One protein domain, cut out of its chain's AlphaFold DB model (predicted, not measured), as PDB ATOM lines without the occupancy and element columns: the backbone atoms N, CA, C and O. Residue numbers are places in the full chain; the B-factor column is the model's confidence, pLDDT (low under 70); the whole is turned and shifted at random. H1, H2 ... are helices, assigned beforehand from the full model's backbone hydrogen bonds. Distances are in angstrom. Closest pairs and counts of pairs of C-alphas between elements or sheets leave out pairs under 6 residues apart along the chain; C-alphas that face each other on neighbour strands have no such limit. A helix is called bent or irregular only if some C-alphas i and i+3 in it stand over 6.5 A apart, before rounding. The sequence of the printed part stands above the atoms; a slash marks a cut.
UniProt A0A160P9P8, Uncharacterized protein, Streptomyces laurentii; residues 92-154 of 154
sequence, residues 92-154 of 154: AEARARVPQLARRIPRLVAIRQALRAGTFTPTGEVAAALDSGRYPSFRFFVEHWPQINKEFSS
ATOM      1  N   ALA A  92      25.572   4.182  -2.394       91.75
ATOM      2  CA  ALA A  92      25.215   3.087  -3.304       91.75
ATOM      3  C   ALA A  92      25.685   1.711  -2.811       91.75
ATOM      4  O   ALA A  92      24.929   0.741  -2.875       91.75
ATOM      5  N   GLU A  93      26.893   1.632  -2.253       92.25
ATOM      6  CA  GLU A  93      27.436   0.385  -1.706       92.25
ATOM      7  C   GLU A  93      26.596  -0.161  -0.547       92.25
ATOM      8  O   GLU A  93      26.344  -1.361  -0.469       92.25
ATOM      9  N   ALA A  94      26.120   0.721   0.336       92.19
ATOM     10  CA  ALA A  94      25.255   0.347   1.449       92.19
ATOM     11  C   ALA A  94      23.922  -0.222   0.936       92.19
ATOM     12  O   ALA A  94      23.477  -1.275   1.396       92.19
ATOM     13  N   ARG A  95      23.321   0.408  -0.082       94.44
ATOM     14  CA  ARG A  95      22.101  -0.108  -0.725       94.44
ATOM     15  C   ARG A  95      22.303  -1.499  -1.317       94.44
ATOM     16  O   ARG A  95      21.475  -2.378  -1.093       94.44
ATOM     17  N   ALA A  96      23.419  -1.725  -2.007       93.94
ATOM     18  CA  ALA A  96      23.734  -3.016  -2.622       93.94
ATOM     19  C   ALA A  96      23.887  -4.164  -1.600       93.94
ATOM     20  O   ALA A  96      23.714  -5.335  -1.952       93.94
ATOM     21  N   ARG A  97      24.176  -3.856  -0.327       94.94
ATOM     22  CA  ARG A  97      24.280  -4.852   0.754       94.94
ATOM     23  C   ARG A  97      22.930  -5.302   1.303       94.94
ATOM     24  O   ARG A  97      22.870  -6.387   1.879       94.94
ATOM     25  N   VAL A  98      21.854  -4.532   1.125       95.88
ATOM     26  CA  VAL A  98      20.543  -4.834   1.729       95.88
ATOM     27  C   VAL A  98      20.061  -6.258   1.399       95.88
ATOM     28  O   VAL A  98      19.806  -7.009   2.343       95.88
ATOM     29  N   PRO A  99      20.029  -6.715   0.127       93.50
ATOM     30  CA  PRO A  99      19.602  -8.082  -0.185       93.50
ATOM     31  C   PRO A  99      20.537  -9.159   0.385       93.50
ATOM     32  O   PRO A  99      20.095 -10.250   0.745       93.50
ATOM     33  N   GLN A 100      21.836  -8.864   0.482       94.06
ATOM     34  CA  GLN A 100      22.841  -9.803   0.988       94.06
ATOM     35  C   GLN A 100      22.689 -10.011   2.499       94.06
ATOM     36  O   GLN A 100      22.769 -11.142   2.980       94.06
ATOM     37  N   LEU A 101      22.430  -8.933   3.241       95.75
ATOM     38  CA  LEU A 101      22.217  -8.969   4.687       95.75
ATOM     39  C   LEU A 101      20.837  -9.481   5.077       95.75
ATOM     40  O   LEU A 101      20.720 -10.161   6.094       95.75
ATOM     41  N   ALA A 102      19.815  -9.245   4.256       95.00
ATOM     42  CA  ALA A 102      18.494  -9.837   4.449       95.00
ATOM     43  C   ALA A 102      18.565 -11.376   4.523       95.00
ATOM     44  O   ALA A 102      17.909 -11.995   5.354       95.00
ATOM     45  N   ARG A 103      19.449 -12.007   3.740       94.94
ATOM     46  CA  ARG A 103      19.692 -13.463   3.793       94.94
ATOM     47  C   ARG A 103      20.438 -13.928   5.050       94.94
ATOM     48  O   ARG A 103      20.548 -15.127   5.278       94.94
ATOM     49  N   ARG A 104      20.964 -13.007   5.862       95.75
ATOM     50  CA  ARG A 104      21.747 -13.286   7.078       95.75
ATOM     51  C   ARG A 104      21.011 -12.908   8.365       95.75
ATOM     52  O   ARG A 104      21.643 -12.868   9.416       95.75
ATOM     53  N   ILE A 105      19.698 -12.666   8.310       95.94
ATOM     54  CA  ILE A 105      18.883 -12.239   9.461       95.94
ATOM     55  C   ILE A 105      19.152 -13.041  10.744       95.94
ATOM     56  O   ILE A 105      19.414 -12.395  11.757       95.94
ATOM     57  N   PRO A 106      19.175 -14.392  10.743       95.19
ATOM     58  CA  PRO A 106      19.453 -15.145  11.969       95.19
ATOM     59  C   PRO A 106      20.801 -14.782  12.607       95.19
ATOM     60  O   PRO A 106      20.886 -14.600  13.819       95.19
ATOM     61  N   ARG A 107      21.847 -14.578  11.792       95.50
ATOM     62  CA  ARG A 107      23.168 -14.143  12.269       95.50
ATOM     63  C   ARG A 107      23.132 -12.711  12.801       95.50
ATOM     64  O   ARG A 107      23.738 -12.441  13.830       95.50
ATOM     65  N   LEU A 108      22.411 -11.801  12.143       96.62
ATOM     66  CA  LEU A 108      22.262 -10.420  12.621       96.62
ATOM     67  C   LEU A 108      21.535 -10.362  13.972       96.62
ATOM     68  O   LEU A 108      21.928  -9.594  14.848       96.62
ATOM     69  N   VAL A 109      20.510 -11.198  14.158       95.75
ATOM     70  CA  VAL A 109      19.802 -11.345  15.438       95.75
ATOM     71  C   VAL A 109      20.742 -11.876  16.520       95.75
ATOM     72  O   VAL A 109      20.794 -11.290  17.598       95.75
ATOM     73  N   ALA A 110      21.543 -12.905  16.225       95.44
ATOM     74  CA  ALA A 110      22.526 -13.434  17.172       95.44
ATOM     75  C   ALA A 110      23.552 -12.368  17.603       95.44
ATOM     76  O   ALA A 110      23.814 -12.210  18.793       95.44
ATOM     77  N   ILE A 111      24.069 -11.572  16.660       95.94
ATOM     78  CA  ILE A 111      24.991 -10.466  16.968       95.94
ATOM     79  C   ILE A 111      24.312  -9.432  17.866       95.94
ATOM     80  O   ILE A 111      24.868  -9.025  18.881       95.94
ATOM     81  N   ARG A 112      23.088  -9.017  17.525       94.69
ATOM     82  CA  ARG A 112      22.294  -8.053  18.304       94.69
ATOM     83  C   ARG A 112      22.056  -8.532  19.739       94.69
ATOM     84  O   ARG A 112      22.111  -7.728  20.669       94.69
ATOM     85  N   GLN A 113      21.822  -9.828  19.924       93.69
ATOM     86  CA  GLN A 113      21.675 -10.449  21.239       93.69
ATOM     87  C   GLN A 113      22.999 -10.495  22.006       93.69
ATOM     88  O   GLN A 113      23.016 -10.139  23.180       93.69
ATOM     89  N   ALA A 114      24.105 -10.846  21.346       94.88
ATOM     90  CA  ALA A 114      25.432 -10.863  21.959       94.88
ATOM     91  C   ALA A 114      25.889  -9.464  22.408       94.88
ATOM     92  O   ALA A 114      26.375  -9.304  23.527       94.88
ATOM     93  N   LEU A 115      25.645  -8.435  21.584       93.50
ATOM     94  CA  LEU A 115      25.873  -7.027  21.938       93.50
ATOM     95  C   LEU A 115      25.086  -6.637  23.195       93.50
ATOM     96  O   LEU A 115      25.630  -6.051  24.124       93.50
ATOM     97  N   ARG A 116      23.797  -6.992  23.248       90.62
ATOM     98  CA  ARG A 116      22.924  -6.688  24.392       90.62
ATOM     99  C   ARG A 116      23.350  -7.414  25.668       90.62
ATOM    100  O   ARG A 116      23.220  -6.853  26.749       90.62
ATOM    101  N   ALA A 117      23.811  -8.655  25.542       92.06
ATOM    102  CA  ALA A 117      24.279  -9.467  26.660       92.06
ATOM    103  C   ALA A 117      25.700  -9.098  27.123       92.06
ATOM    104  O   ALA A 117      26.158  -9.631  28.129       92.06
ATOM    105  N   GLY A 118      26.406  -8.225  26.394       92.50
ATOM    106  CA  GLY A 118      27.804  -7.887  26.664       92.50
ATOM    107  C   GLY A 118      28.786  -9.025  26.363       92.50
ATOM    108  O   GLY A 118      29.926  -8.982  26.811       92.50
ATOM    109  N   THR A 119      28.364 -10.054  25.621       95.25
ATOM    110  CA  THR A 119      29.216 -11.193  25.236       95.25
ATOM    111  C   THR A 119      29.961 -10.958  23.924       95.25
ATOM    112  O   THR A 119      30.848 -11.730  23.569       95.25
ATOM    113  N   PHE A 120      29.626  -9.883  23.213       95.38
ATOM    114  CA  PHE A 120      30.371  -9.379  22.072       95.38
ATOM    115  C   PHE A 120      30.531  -7.867  22.209       95.38
ATOM    116  O   PHE A 120      29.536  -7.151  22.307       95.38
ATOM    117  N   THR A 121      31.776  -7.398  22.170       94.44
ATOM    118  CA  THR A 121      32.115  -5.973  22.201       94.44
ATOM    119  C   THR A 121      32.929  -5.659  20.951       94.44
ATOM    120  O   THR A 121      34.080  -6.092  20.863       94.44
ATOM    121  N   PRO A 122      32.344  -4.965  19.962       94.06
ATOM    122  CA  PRO A 122      33.064  -4.596  18.760       94.06
ATOM    123  C   PRO A 122      34.068  -3.485  19.068       94.06
ATOM    124  O   PRO A 122      34.017  -2.862  20.129       94.06
ATOM    125  N   THR A 123      34.974  -3.220  18.134       95.19
ATOM    126  CA  THR A 123      36.005  -2.181  18.285       95.19
ATOM    127  C   THR A 123      35.775  -0.979  17.359       95.19
ATOM    128  O   THR A 123      34.831  -0.949  16.565       95.19
ATOM    129  N   GLY A 124      36.621   0.050  17.463       95.00
ATOM    130  CA  GLY A 124      36.668   1.165  16.508       95.00
ATOM    131  C   GLY A 124      35.354   1.945  16.363       95.00
ATOM    132  O   GLY A 124      34.682   2.249  17.348       95.00
ATOM    133  N   GLU A 125      34.988   2.276  15.123       94.56
ATOM    134  CA  GLU A 125      33.802   3.093  14.820       94.56
ATOM    135  C   GLU A 125      32.491   2.430  15.252       94.56
ATOM    136  O   GLU A 125      31.551   3.118  15.656       94.56
ATOM    137  N   VAL A 126      32.427   1.096  15.216       95.31
ATOM    138  CA  VAL A 126      31.256   0.338  15.672       95.31
ATOM    139  C   VAL A 126      31.072   0.505  17.179       95.31
ATOM    140  O   VAL A 126      29.951   0.762  17.613       95.31
ATOM    141  N   ALA A 127      32.155   0.422  17.960       94.56
ATOM    142  CA  ALA A 127      32.123   0.671  19.402       94.56
ATOM    143  C   ALA A 127      31.656   2.101  19.704       94.56
ATOM    144  O   ALA A 127      30.650   2.294  20.381       94.56
ATOM    145  N   ALA A 128      32.302   3.096  19.086       94.69
ATOM    146  CA  ALA A 128      31.966   4.505  19.278       94.69
ATOM    147  C   ALA A 128      30.502   4.817  18.915       94.69
ATOM    148  O   ALA A 128      29.818   5.586  19.594       94.69
ATOM    149  N   ALA A 129      29.985   4.193  17.853       93.06
ATOM    150  CA  ALA A 129      28.592   4.326  17.460       93.06
ATOM    151  C   ALA A 129      27.642   3.767  18.534       93.06
ATOM    152  O   ALA A 129      26.655   4.426  18.868       93.06
ATOM    153  N   LEU A 130      27.931   2.593  19.096       93.19
ATOM    154  CA  LEU A 130      27.132   2.004  20.173       93.19
ATOM    155  C   LEU A 130      27.195   2.843  21.455       93.19
ATOM    156  O   LEU A 130      26.146   3.119  22.037       93.19
ATOM    157  N   ASP A 131      28.379   3.332  21.826       92.50
ATOM    158  CA  ASP A 131      28.598   4.172  23.013       92.50
ATOM    159  C   ASP A 131      27.856   5.515  22.922       92.50
ATOM    160  O   ASP A 131      27.393   6.053  23.925       92.50
ATOM    161  N   SER A 132      27.645   6.027  21.704       91.19
ATOM    162  CA  SER A 132      26.795   7.204  21.452       91.19
ATOM    163  C   SER A 132      25.285   6.926  21.580       91.19
ATOM    164  O   SER A 132      24.451   7.789  21.293       91.19
ATOM    165  N   GLY A 133      24.907   5.707  21.968       87.69
ATOM    166  CA  GLY A 133      23.523   5.265  22.104       87.69
ATOM    167  C   GLY A 133      22.865   4.884  20.778       87.69
ATOM    168  O   GLY A 133      21.630   4.832  20.700       87.69
ATOM    169  N   ARG A 134      23.638   4.632  19.705       89.44
ATOM    170  CA  ARG A 134      23.060   4.055  18.484       89.44
ATOM    171  C   ARG A 134      22.656   2.618  18.744       89.44
ATOM    172  O   ARG A 134      23.376   1.826  19.338       89.44
ATOM    173  N   TYR A 135      21.497   2.280  18.207       88.69
ATOM    174  CA  TYR A 135      20.977   0.939  18.313       88.69
ATOM    175  C   TYR A 135      21.464   0.018  17.172       88.69
ATOM    176  O   TYR A 135      21.449   0.482  16.022       88.69
ATOM    177  N   PRO A 136      21.789  -1.278  17.423       93.56
ATOM    178  CA  PRO A 136      22.056  -2.306  16.402       93.56
ATOM    179  C   PRO A 136      20.821  -2.671  15.548       93.56
ATOM    180  O   PRO A 136      20.329  -3.800  15.526       93.56
ATOM    181  N   SER A 137      20.284  -1.679  14.845       93.94
ATOM    182  CA  SER A 137      19.232  -1.819  13.839       93.94
ATOM    183  C   SER A 137      19.768  -2.477  12.564       93.94
ATOM    184  O   SER A 137      20.976  -2.564  12.347       93.94
ATOM    185  N   PHE A 138      18.882  -2.875  11.649       95.62
ATOM    186  CA  PHE A 138      19.327  -3.374  10.344       95.62
ATOM    187  C   PHE A 138      20.174  -2.340   9.582       95.62
ATOM    188  O   PHE A 138      21.204  -2.690   9.014       95.62
ATOM    189  N   ARG A 139      19.804  -1.050   9.641       94.31
ATOM    190  CA  ARG A 139      20.598   0.044   9.057       94.31
ATOM    191  C   ARG A 139      22.013   0.096   9.628       94.31
ATOM    192  O   ARG A 139      22.965   0.237   8.872       94.31
ATOM    193  N   PHE A 140      22.144  -0.044  10.946       95.06
ATOM    194  CA  PHE A 140      23.445  -0.095  11.608       95.06
ATOM    195  C   PHE A 140      24.300  -1.239  11.051       95.06
ATOM    196  O   PHE A 140      25.459  -1.031  10.708       95.06
ATOM    197  N   PHE A 141      23.715  -2.428  10.878       96.31
ATOM    198  CA  PHE A 141      24.423  -3.544  10.257       96.31
ATOM    199  C   PHE A 141      24.796  -3.262   8.802       96.31
ATOM    200  O   PHE A 141      25.913  -3.569   8.417       96.31
ATOM    201  N   VAL A 142      23.926  -2.649   7.997       96.56
ATOM    202  CA  VAL A 142      24.254  -2.274   6.608       96.56
ATOM    203  C   VAL A 142      25.469  -1.338   6.536       96.56
ATOM    204  O   VAL A 142      26.334  -1.518   5.670       96.56
ATOM    205  N   GLU A 143      25.536  -0.364   7.443       94.75
ATOM    206  CA  GLU A 143      26.631   0.609   7.534       94.75
ATOM    207  C   GLU A 143      27.948  -0.060   7.960       94.75
ATOM    208  O   GLU A 143      28.981   0.184   7.342       94.75
ATOM    209  N   HIS A 144      27.895  -0.972   8.935       95.19
ATOM    210  CA  HIS A 144      29.078  -1.487   9.641       95.19
ATOM    211  C   HIS A 144      29.423  -2.956   9.363       95.19
ATOM    212  O   HIS A 144      30.304  -3.533  10.006       95.19
ATOM    213  N   TRP A 145      28.730  -3.593   8.414       94.81
ATOM    214  CA  TRP A 145      28.813  -5.039   8.199       94.81
ATOM    215  C   TRP A 145      30.230  -5.593   8.027       94.81
ATOM    216  O   TRP A 145      30.519  -6.607   8.663       94.81
ATOM    217  N   PRO A 146      31.118  -4.997   7.202       92.88
ATOM    218  CA  PRO A 146      32.440  -5.576   6.974       92.88
ATOM    219  C   PRO A 146      33.239  -5.743   8.268       92.88
ATOM    220  O   PRO A 146      33.845  -6.792   8.482       92.88
ATOM    221  N   GLN A 147      33.189  -4.740   9.148       94.81
ATOM    222  CA  GLN A 147      33.892  -4.774  10.422       94.81
ATOM    223  C   GLN A 147      33.237  -5.765  11.389       94.81
ATOM    224  O   GLN A 147      33.907  -6.664  11.892       94.81
ATOM    225  N   ILE A 148      31.916  -5.678  11.575       95.44
ATOM    226  CA  ILE A 148      31.173  -6.582  12.466       95.44
ATOM    227  C   ILE A 148      31.376  -8.045  12.060       95.44
ATOM    228  O   ILE A 148      31.618  -8.898  12.905       95.44
ATOM    229  N   ASN A 149      31.302  -8.349  10.763       93.81
ATOM    230  CA  ASN A 149      31.460  -9.710  10.263       93.81
ATOM    231  C   ASN A 149      32.889 -10.244  10.427       93.81
ATOM    232  O   ASN A 149      33.059 -11.454  10.522       93.81
ATOM    233  N   LYS A 150      33.901  -9.368  10.438       93.81
ATOM    234  CA  LYS A 150      35.294  -9.744  10.707       93.81
ATOM    235  C   LYS A 150      35.518 -10.069  12.186       93.81
ATOM    236  O   LYS A 150      36.272 -10.982  12.490       93.81
ATOM    237  N   GLU A 151      34.900  -9.304  13.081       94.69
ATOM    238  CA  GLU A 151      35.113  -9.415  14.531       94.69
ATOM    239  C   GLU A 151      34.226 -10.480  15.187       94.69
ATOM    240  O   GLU A 151      34.613 -11.095  16.179       94.69
ATOM    241  N   PHE A 152      33.034 -10.718  14.640       92.44
ATOM    242  CA  PHE A 152      32.094 -11.677  15.200       92.44
ATOM    243  C   PHE A 152      32.377 -13.098  14.705       92.44
ATOM    244  O   PHE A 152      31.884 -13.526  13.658       92.44
ATOM    245  N   SER A 153      33.141 -13.838  15.501       74.81
ATOM    246  CA  SER A 153      33.484 -15.248  15.293       74.81
ATOM    247  C   SER A 153      32.487 -16.173  16.001       74.81
ATOM    248  O   SER A 153      32.856 -16.890  16.924       74.81
ATOM    249  N   SER A 154      31.203 -16.117  15.632       56.91
ATOM    250  CA  SER A 154      30.289 -17.249  15.890       56.91
ATOM    251  C   SER A 154      30.336 -18.240  14.752       56.91
ATOM    252  O   SER A 154      30.201 -17.764  13.591       56.91
TER     253      SER A 154
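Overview. This is residues 92 to 154 of the 154 residues of an uncharacterized protein of Streptomyces laurentii (UniProt A0A160P9P8). Four helices make a small cluster with H4 in the middle: H1 lies to one side of it, H3 to the other, and H2 runs crosswise near it, so that the first three helices form an arc round H4. Along this arc H1 and H2 meet only through a tight link of 2 residues, and a short link of 6 residues leads from H2 to H3, which stay apart. The printed part has 63 residues, with four named helices in the order H1, H2, H3, H4 and no named strand; its class is all helix. The whole is compact, with a radius of gyration of the C-alphas of 11.0 A and spans of 29 by 22 by 18 A.

Along the chain. H4, the longest helix by residues, holds residues 138 to 151 and measures 17.4 A; its last C-alpha, of Glu 151, is at (35.113, -9.415, 14.531). It is irregular: C-alphas 143 and 146 are 8.5 A apart. H1, residues 92 to 102, measures 16.5 A and begins with C-alpha 92 at (25.215, 3.087, -3.304); it is only just irregular, with C-alphas 96 and 99 at 7.0 A. H2 holds residues 105 to 117 over 18.2 A, and H3 residues 124 to 131 over 10.8 A.

Arrangement. H4 touches H1 with residues 142 to 143 alone, about perpendicular at 81 degrees; the closest C-alphas, of Ala 94 and Val 142, are 5.9 A apart. H4 only just touches H3, with 3 pairs of C-alphas within 8 A, through residues 144 to 148 alone; the closest, of Val 126 and His 144, are 6.7 A apart, at a steep tilt of 48 degrees, opposite ways. H2 and H4 are close but not clearly touching, about perpendicular at 79 degrees, with the closest C-alphas, of Leu 108 and Phe 141, at 7.6 A. H1 and H2 meet only through their link; H3 is apart from H1 and from H2. Every O i to N i+4 pair is within hydrogen-bond range in H2 and H3, against 4 of 7 in H1 and 8 of 10 in H4.

Size, cuts and confidence. The C-alphas farthest apart, of Ala 92 and Ala 117, are 32.5 A apart. The printed part has no cut and no long link. Mean pLDDT of the printed part is 93.2, and residue 154, the chain's last, is the one under 70.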